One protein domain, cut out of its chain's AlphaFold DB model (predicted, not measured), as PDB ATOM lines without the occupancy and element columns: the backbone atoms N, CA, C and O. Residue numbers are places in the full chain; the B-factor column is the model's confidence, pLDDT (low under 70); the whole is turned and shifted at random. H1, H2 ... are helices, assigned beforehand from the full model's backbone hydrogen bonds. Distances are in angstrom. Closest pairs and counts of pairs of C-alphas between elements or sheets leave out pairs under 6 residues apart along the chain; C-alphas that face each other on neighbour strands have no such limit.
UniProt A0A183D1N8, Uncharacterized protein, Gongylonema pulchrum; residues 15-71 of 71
ATOM      1  N   LYS A  15      37.373  36.762 -21.873       96.75
ATOM      2  CA  LYS A  15      38.166  36.367 -20.696       96.75
ATOM      3  C   LYS A  15      39.655  36.243 -21.001       96.75
ATOM      4  O   LYS A  15      40.475  36.548 -20.130       96.75
ATOM      5  N   LEU A  16      40.005  35.785 -22.202       96.12
ATOM      6  CA  LEU A  16      41.388  35.733 -22.662       96.12
ATOM      7  C   LEU A  16      41.901  37.156 -22.927       96.12
ATOM      8  O   LEU A  16      42.863  37.604 -22.298       96.12
ATOM      9  N   PHE A  17      41.206  37.884 -23.804       94.56
ATOM     10  CA  PHE A  17      41.611  39.210 -24.273       94.56
ATOM     11  C   PHE A  17      41.741  40.225 -23.132       94.56
ATOM     12  O   PHE A  17      42.765  40.893 -23.027       94.56
ATOM     13  N   LYS A  18      40.803  40.240 -22.177       96.94
ATOM     14  CA  LYS A  18      40.849  41.127 -20.999       96.94
ATOM     15  C   LYS A  18      42.073  40.916 -20.104       96.94
ATOM     16  O   LYS A  18      42.396  41.808 -19.319       96.94
ATOM     17  N   ARG A  19      42.728  39.745 -20.124       96.12
ATOM     18  CA  ARG A  19      43.997  39.551 -19.391       96.12
ATOM     19  C   ARG A  19      45.173  40.104 -20.167       96.12
ATOM     20  O   ARG A  19      45.962  40.839 -19.583       96.12
ATOM     21  N   MET A  20      45.222  39.833 -21.465       94.25
ATOM     22  CA  MET A  20      46.278  40.348 -22.333       94.25
ATOM     23  C   MET A  20      46.254  41.881 -22.405       94.25
ATOM     24  O   MET A  20      47.293  42.509 -22.246       94.25
ATOM     25  N   GLU A  21      45.071  42.497 -22.503       96.12
ATOM     26  CA  GLU A  21      44.893  43.960 -22.446       96.12
ATOM     27  C   GLU A  21      45.422  44.584 -21.145       96.12
ATOM     28  O   GLU A  21      45.810  45.749 -21.115       96.12
ATOM     29  N   ARG A  22      45.447  43.810 -20.056       96.44
ATOM     30  CA  ARG A  22      45.970  44.229 -18.749       96.44
ATOM     31  C   ARG A  22      47.427  43.825 -18.532       96.44
ATOM     32  O   ARG A  22      47.905  43.936 -17.408       96.44
ATOM     33  N   LEU A  23      48.109  43.350 -19.576       93.44
ATOM     34  CA  LEU A  23      49.488  42.858 -19.521       93.44
ATOM     35  C   LEU A  23      49.670  41.713 -18.504       93.44
ATOM     36  O   LEU A  23      50.702  41.600 -17.845       93.44
ATOM     37  N   LEU A  24      48.643  40.869 -18.357       95.44
ATOM     38  CA  LEU A  24      48.662  39.686 -17.500       95.44
ATOM     39  C   LEU A  24      48.730  38.418 -18.348       95.44
ATOM     40  O   LEU A  24      48.007  38.299 -19.338       95.44
ATOM     41  N   VAL A  25      49.515  37.439 -17.894       96.56
ATOM     42  CA  VAL A  25      49.581  36.113 -18.521       96.56
ATOM     43  C   VAL A  25      48.268  35.356 -18.255       96.56
ATOM     44  O   VAL A  25      47.913  35.112 -17.095       96.56
ATOM     45  N   PRO A  26      47.492  34.995 -19.291       97.44
ATOM     46  CA  PRO A  26      46.265  34.234 -19.117       97.44
ATOM     47  C   PRO A  26      46.563  32.780 -18.730       97.44
ATOM     48  O   PRO A  26      47.473  32.146 -19.261       97.44
ATOM     49  N   VAL A  27      45.736  32.238 -17.833       97.94
ATOM     50  CA  VAL A  27      45.732  30.811 -17.475       97.94
ATOM     51  C   VAL A  27      44.457  30.190 -18.039       97.94
ATOM     52  O   VAL A  27      43.363  30.615 -17.650       97.94
ATOM     53  N   VAL A  28      44.594  29.230 -18.952       97.19
ATOM     54  CA  VAL A  28      43.507  28.606 -19.734       97.19
ATOM     55  C   VAL A  28      43.366  27.120 -19.394       97.19
ATOM     56  O   VAL A  28      44.251  26.548 -18.767       97.19
ATOM     57  N   LEU A  29      42.262  26.474 -19.787       96.88
ATOM     58  CA  LEU A  29      42.006  25.069 -19.423       96.88
ATOM     59  C   LEU A  29      42.681  24.037 -20.333       96.88
ATOM     60  O   LEU A  29      43.105  23.000 -19.837       96.88
ATOM     61  N   LYS A  30      42.718  24.283 -21.648       96.12
ATOM     62  CA  LYS A  30      43.094  23.281 -22.656       96.12
ATOM     63  C   LYS A  30      44.047  23.878 -23.687       96.12
ATOM     64  O   LYS A  30      43.608  24.658 -24.528       96.12
ATOM     65  N   LYS A  31      45.317  23.480 -23.667       96.12
ATOM     66  CA  LYS A  31      46.374  24.008 -24.545       96.12
ATOM     67  C   LYS A  31      46.041  23.942 -26.031       96.12
ATOM     68  O   LYS A  31      46.179  24.924 -26.753       96.12
ATOM     69  N   SER A  32      45.532  22.794 -26.472       95.62
ATOM     70  CA  SER A  32      45.250  22.522 -27.885       95.62
ATOM     71  C   SER A  32      44.229  23.469 -28.517       95.62
ATOM     72  O   SER A  32      44.117  23.491 -29.733       95.62
ATOM     73  N   LEU A  33      43.456  24.215 -27.720       95.50
ATOM     74  CA  LEU A  33      42.502  25.201 -28.231       95.50
ATOM     75  C   LEU A  33      43.141  26.563 -28.535       95.50
ATOM     76  O   LEU A  33      42.501  27.377 -29.187       95.50
ATOM     77  N   TYR A  34      44.368  26.816 -28.066       94.81
ATOM     78  CA  TYR A  34      45.032  28.122 -28.173       94.81
ATOM     79  C   TYR A  34      46.330  28.089 -28.986       94.81
ATOM     80  O   TYR A  34      46.774  29.147 -29.418       94.81
ATOM     81  N   ASN A  35      46.921  26.911 -29.227       90.81
ATOM     82  CA  ASN A  35      48.204  26.774 -29.937       90.81
ATOM     83  C   ASN A  35      48.223  27.412 -31.338       90.81
ATOM     84  O   ASN A  35      49.252  27.935 -31.744       90.81
ATOM     85  N   ASP A  36      47.099  27.392 -32.058       90.38
ATOM     86  CA  ASP A  36      47.003  27.967 -33.410       90.38
ATOM     87  C   ASP A  36      46.612  29.458 -33.403       90.38
ATOM     88  O   ASP A  36      46.476  30.081 -34.453       90.38
ATOM     89  N   ILE A  37      46.387  30.029 -32.216       91.69
ATOM     90  CA  ILE A  37      45.803  31.367 -32.030       91.69
ATOM     91  C   ILE A  37      46.781  32.296 -31.317       91.69
ATOM     92  O   ILE A  37      46.833  33.489 -31.612       91.69
ATOM     93  N   LEU A  38      47.550  31.760 -30.369       92.62
ATOM     94  CA  LEU A  38      48.475  32.508 -29.537       92.62
ATOM     95  C   LEU A  38      49.904  31.981 -29.697       92.62
ATOM     96  O   LEU A  38      50.092  30.770 -29.806       92.62
ATOM     97  N   PRO A  39      50.920  32.861 -29.646       92.94
ATOM     98  CA  PRO A  39      52.311  32.434 -29.603       92.94
ATOM     99  C   PRO A  39      52.606  31.518 -28.408       92.94
ATOM    100  O   PRO A  39      52.053  31.687 -27.317       92.94
ATOM    101  N   GLU A  40      53.541  30.582 -28.583       89.62
ATOM    102  CA  GLU A  40      54.047  29.790 -27.461       89.62
ATOM    103  C   GLU A  40      54.634  30.695 -26.367       89.62
ATOM    104  O   GLU A  40      55.278  31.706 -26.644       89.62
ATOM    105  N   GLY A  41      54.392  30.336 -25.106       90.88
ATOM    106  CA  GLY A  41      54.840  31.112 -23.946       90.88
ATOM    107  C   GLY A  41      53.949  32.304 -23.585       90.88
ATOM    108  O   GLY A  41      54.081  32.835 -22.488       90.88
ATOM    109  N   SER A  42      52.979  32.693 -24.422       94.00
ATOM    110  CA  SER A  42      52.100  33.833 -24.115       94.00
ATOM    111  C   SER A  42      50.935  33.495 -23.171       94.00
ATOM    112  O   SER A  42      50.116  34.363 -22.869       94.00
ATOM    113  N   PHE A  43      50.804  32.237 -22.746       96.25
ATOM    114  CA  PHE A  43      49.754  31.754 -21.850       96.25
ATOM    115  C   PHE A  43      50.215  30.516 -21.075       96.25
ATOM    116  O   PHE A  43      51.158  29.831 -21.465       96.25
ATOM    117  N   ILE A  44      49.510  30.203 -19.988       97.69
ATOM    118  CA  ILE A  44      49.715  28.987 -19.193       97.69
ATOM    119  C   ILE A  44      48.499  28.080 -19.382       97.69
ATOM    120  O   ILE A  44      47.368  28.491 -19.116       97.69
ATOM    121  N   ALA A  45      48.713  26.841 -19.815       97.38
ATOM    122  CA  ALA A  45      47.650  25.851 -19.933       97.38
ATOM    123  C   ALA A  45      47.572  24.982 -18.674       97.38
ATOM    124  O   ALA A  45      48.562  24.394 -18.253       97.38
ATOM    125  N   ALA A  46      46.393  24.882 -18.066       97.88
ATOM    126  CA  ALA A  46      46.193  24.069 -16.872       97.88
ATOM    127  C   ALA A  46      46.375  22.565 -17.146       97.88
ATOM    128  O   ALA A  46      46.813  21.846 -16.253       97.88
ATOM    129  N   ASP A  47      46.073  22.097 -18.362       97.00
ATOM    130  CA  ASP A  47      46.234  20.696 -18.766       97.00
ATOM    131  C   ASP A  47      47.668  20.304 -19.159       97.00
ATOM    132  O   ASP A  47      47.905  19.130 -19.436       97.00
ATOM    133  N   ASP A  48      48.627  21.240 -19.120       97.44
ATOM    134  CA  ASP A  48      50.062  20.907 -19.143       97.44
ATOM    135  C   ASP A  48      50.533  20.310 -17.799       97.44
ATOM    136  O   ASP A  48      51.606  19.711 -17.723       97.44
ATOM    137  N   PHE A  49      49.731  20.440 -16.735       98.38
ATOM    138  CA  PHE A  49      50.040  19.947 -15.395       98.38
ATOM    139  C   PHE A  49      49.223  18.695 -15.068       98.38
ATOM    140  O   PHE A  49      48.053  18.570 -15.431       98.38
ATOM    141  N   LYS A  50      49.803  17.767 -14.302       98.12
ATOM    142  CA  LYS A  50      49.143  16.511 -13.907       98.12
ATOM    143  C   LYS A  50      48.021  16.731 -12.896       98.12
ATOM    144  O   LYS A  50      47.184  15.851 -12.703       98.12
ATOM    145  N   SER A  51      48.030  17.864 -12.188       98.31
ATOM    146  CA  SER A  51      47.010  18.201 -11.195       98.31
ATOM    147  C   SER A  51      46.903  19.711 -10.949       98.31
ATOM    148  O   SER A  51      47.888  20.432 -11.131       98.31
ATOM    149  N   PRO A  52      45.766  20.197 -10.409       97.81
ATOM    150  CA  PRO A  52      45.634  21.588  -9.971       97.81
ATOM    151  C   PRO A  52      46.684  22.007  -8.933       97.81
ATOM    152  O   PRO A  52      47.080  23.169  -8.888       97.81
ATOM    153  N   ARG A  53      47.160  21.064  -8.108       98.62
ATOM    154  CA  ARG A  53      48.215  21.319  -7.120       98.62
ATOM    155  C   ARG A  53      49.543  21.658  -7.789       98.62
ATOM    156  O   ARG A  53      50.240  22.550  -7.327       98.62
ATOM    157  N   GLU A  54      49.891  20.952  -8.858       98.75
ATOM    158  CA  GLU A  54      51.130  21.197  -9.596       98.75
ATOM    159  C   GLU A  54      51.083  22.547 -10.323       98.75
ATOM    160  O   GLU A  54      52.039  23.314 -10.236       98.75
ATOM    161  N   LEU A  55      49.936  22.890 -10.922       98.56
ATOM    162  CA  LEU A  55      49.707  24.236 -11.451       98.56
ATOM    163  C   LEU A  55      49.886  25.300 -10.357       98.56
ATOM    164  O   LEU A  55      50.569  26.291 -10.582       98.56
ATOM    165  N   ALA A  56      49.311  25.099  -9.168       98.44
ATOM    166  CA  ALA A  56      49.449  26.051  -8.065       98.44
ATOM    167  C   ALA A  56      50.914  26.240  -7.631       98.44
ATOM    168  O   ALA A  56      51.343  27.372  -7.442       98.44
ATOM    169  N   VAL A  57      51.693  25.154  -7.542       98.69
ATOM    170  CA  VAL A  57      53.137  25.216  -7.248       98.69
ATOM    171  C   VAL A  57      53.891  25.997  -8.327       98.69
ATOM    172  O   VAL A  57      54.769  26.793  -8.008       98.69
ATOM    173  N   TYR A  58      53.549  25.808  -9.603       98.31
ATOM    174  CA  TYR A  58      54.173  26.564 -10.688       98.31
ATOM    175  C   TYR A  58      53.818  28.057 -10.647       98.31
ATOM    176  O   TYR A  58      54.685  28.903 -10.858       98.31
ATOM    177  N   LEU A  59      52.563  28.395 -10.340       98.00
ATOM    178  CA  LEU A  59      52.137  29.788 -10.188       98.00
ATOM    179  C   LEU A  59      52.837  30.470  -9.002       98.00
ATOM    180  O   LEU A  59      53.287  31.602  -9.156       98.00
ATOM    181  N   ASP A  60      52.998  29.770  -7.877       98.50
ATOM    182  CA  ASP A  60      53.763  30.250  -6.716       98.50
ATOM    183  C   ASP A  60      55.243  30.481  -7.067       98.50
ATOM    184  O   ASP A  60      55.825  31.513  -6.729       98.50
ATOM    185  N   TYR A  61      55.848  29.579  -7.847       98.38
ATOM    186  CA  TYR A  61      57.198  29.781  -8.377       98.38
ATOM    187  C   TYR A  61      57.305  31.047  -9.244       98.38
ATOM    188  O   TYR A  61      58.260  31.808  -9.087       98.38
ATOM    189  N   LEU A  62      56.347  31.293 -10.144       97.50
ATOM    190  CA  LEU A  62      56.351  32.482 -11.004       97.50
ATOM    191  C   LEU A  62      56.154  33.778 -10.212       97.50
ATOM    192  O   LEU A  62      56.816  34.772 -10.502       97.50
ATOM    193  N   GLU A  63      55.280  33.767  -9.206       96.88
ATOM    194  CA  GLU A  63      55.065  34.907  -8.310       96.88
ATOM    195  C   GLU A  63      56.360  35.295  -7.579       96.88
ATOM    196  O   GLU A  63      56.699  36.476  -7.484       96.88
ATOM    197  N   ASN A  64      57.133  34.298  -7.142       98.12
ATOM    198  CA  ASN A  64      58.387  34.500  -6.418       98.12
ATOM    199  C   ASN A  64      59.626  34.640  -7.327       98.12
ATOM    200  O   ASN A  64      60.719  34.932  -6.838       98.12
ATOM    201  N   ASN A  65      59.490  34.465  -8.646       98.06
ATOM    202  CA  ASN A  65      60.595  34.553  -9.601       98.06
ATOM    203  C   ASN A  65      60.262  35.476 -10.781       98.06
ATOM    204  O   ASN A  65      59.814  35.053 -11.849       98.06
ATOM    205  N   ARG A  66      60.595  36.759 -10.615       95.94
ATOM    206  CA  ARG A  66      60.341  37.804 -11.617       95.94
ATOM    207  C   ARG A  66      60.999  37.537 -12.972       95.94
ATOM    208  O   ARG A  66      60.419  37.878 -13.997       95.94
ATOM    209  N   THR A  67      62.192  36.944 -12.998       97.12
ATOM    210  CA  THR A  67      62.883  36.621 -14.257       97.12
ATOM    211  C   THR A  67      62.147  35.530 -15.022       97.12
ATOM    212  O   THR A  67      62.051  35.613 -16.241       97.12
ATOM    213  N   ALA A  68      61.607  34.532 -14.320       96.00
ATOM    214  CA  ALA A  68      60.789  33.497 -14.941       96.00
ATOM    215  C   ALA A  68      59.436  34.043 -15.421       96.00
ATOM    216  O   ALA A  68      58.994  33.663 -16.495       96.00
ATOM    217  N   TYR A  69      58.812  34.956 -14.667       95.38
ATOM    218  CA  TYR A  69      57.542  35.578 -15.059       95.38
ATOM    219  C   TYR A  69      57.652  36.470 -16.308       95.38
ATOM    220  O   TYR A  69      56.706  36.558 -17.081       95.38
ATOM    221  N   LEU A  70      58.782  37.163 -16.497       93.38
ATOM    222  CA  LEU A  70      58.995  38.092 -17.618       93.38
ATOM    223  C   LEU A  70      59.568  37.438 -18.886       93.38
ATOM    224  O   LEU A  70      59.826  38.153 -19.855       93.38
ATOM    225  N   ARG A  71      59.840  36.133 -18.853       85.69
ATOM    226  CA  ARG A  71      60.405  35.389 -19.981       85.69
ATOM    227  C   ARG A  71      59.325  35.027 -20.990       85.69
ATOM    228  O   ARG A  71      59.634  35.148 -22.195       85.69
TER     229      ARG A  71
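This is residues 15 to 71 of the 71 residues of an uncharacterized protein of Gongylonema pulchrum (UniProt A0A183D1N8). The longest helix, H2, makes one side of the model, and a large looped link of residues 21 to 51 with the short helix H1 makes the other. At the end of H2 the chain turns sharply into the very short H3; residues 63 to 68, of which 66 to 68 belong to H3, stick out. The 57 printed residues include three named helices, H1, H2 and H3 in that order, and no named strand; the class is all helix, though these helices hold only 23 residues. The whole is compact, with a radius of gyration of the C-alphas of 11.4 A and spans of 27 by 25 by 18 A.

Start at H2, residues 52 to 64, and look past its end to H3, residues 66 to 69. They only just touch, with 3 pairs of C-alphas within 8 A, and only at the corner by their link, H2 with residues 62 to 63 alone; the closest C-alphas, of Leu 62 and Tyr 69, are 5.2 A apart. H1, residues 15 to 20, is apart from both. In the link before H2, residues 27 to 28 pair with residues 44 to 45, parallel. Every O i to N i+4 pair is within hydrogen-bond range in H2 and 1 of 2 in H1; H3 is too short for such a pair.

Find C-alpha 52 at (45.634, 21.588, -9.971); from there H2 runs 18.5 A to C-alpha 64 at (58.387, 34.500, -6.418). H1 begins at C-alpha 15, (38.166, 36.367, -20.696), and spans 9.2 A; H3 spans 5.0 A.

The C-alphas farthest apart, of Asp 36 and Asn 64, are 30.0 A apart. The printed part has no cut. The link from H1 to H2 is long, that from H2 to H3 tight. No printed residue is under 70 in pLDDT; the mean of the printed part is 96.0.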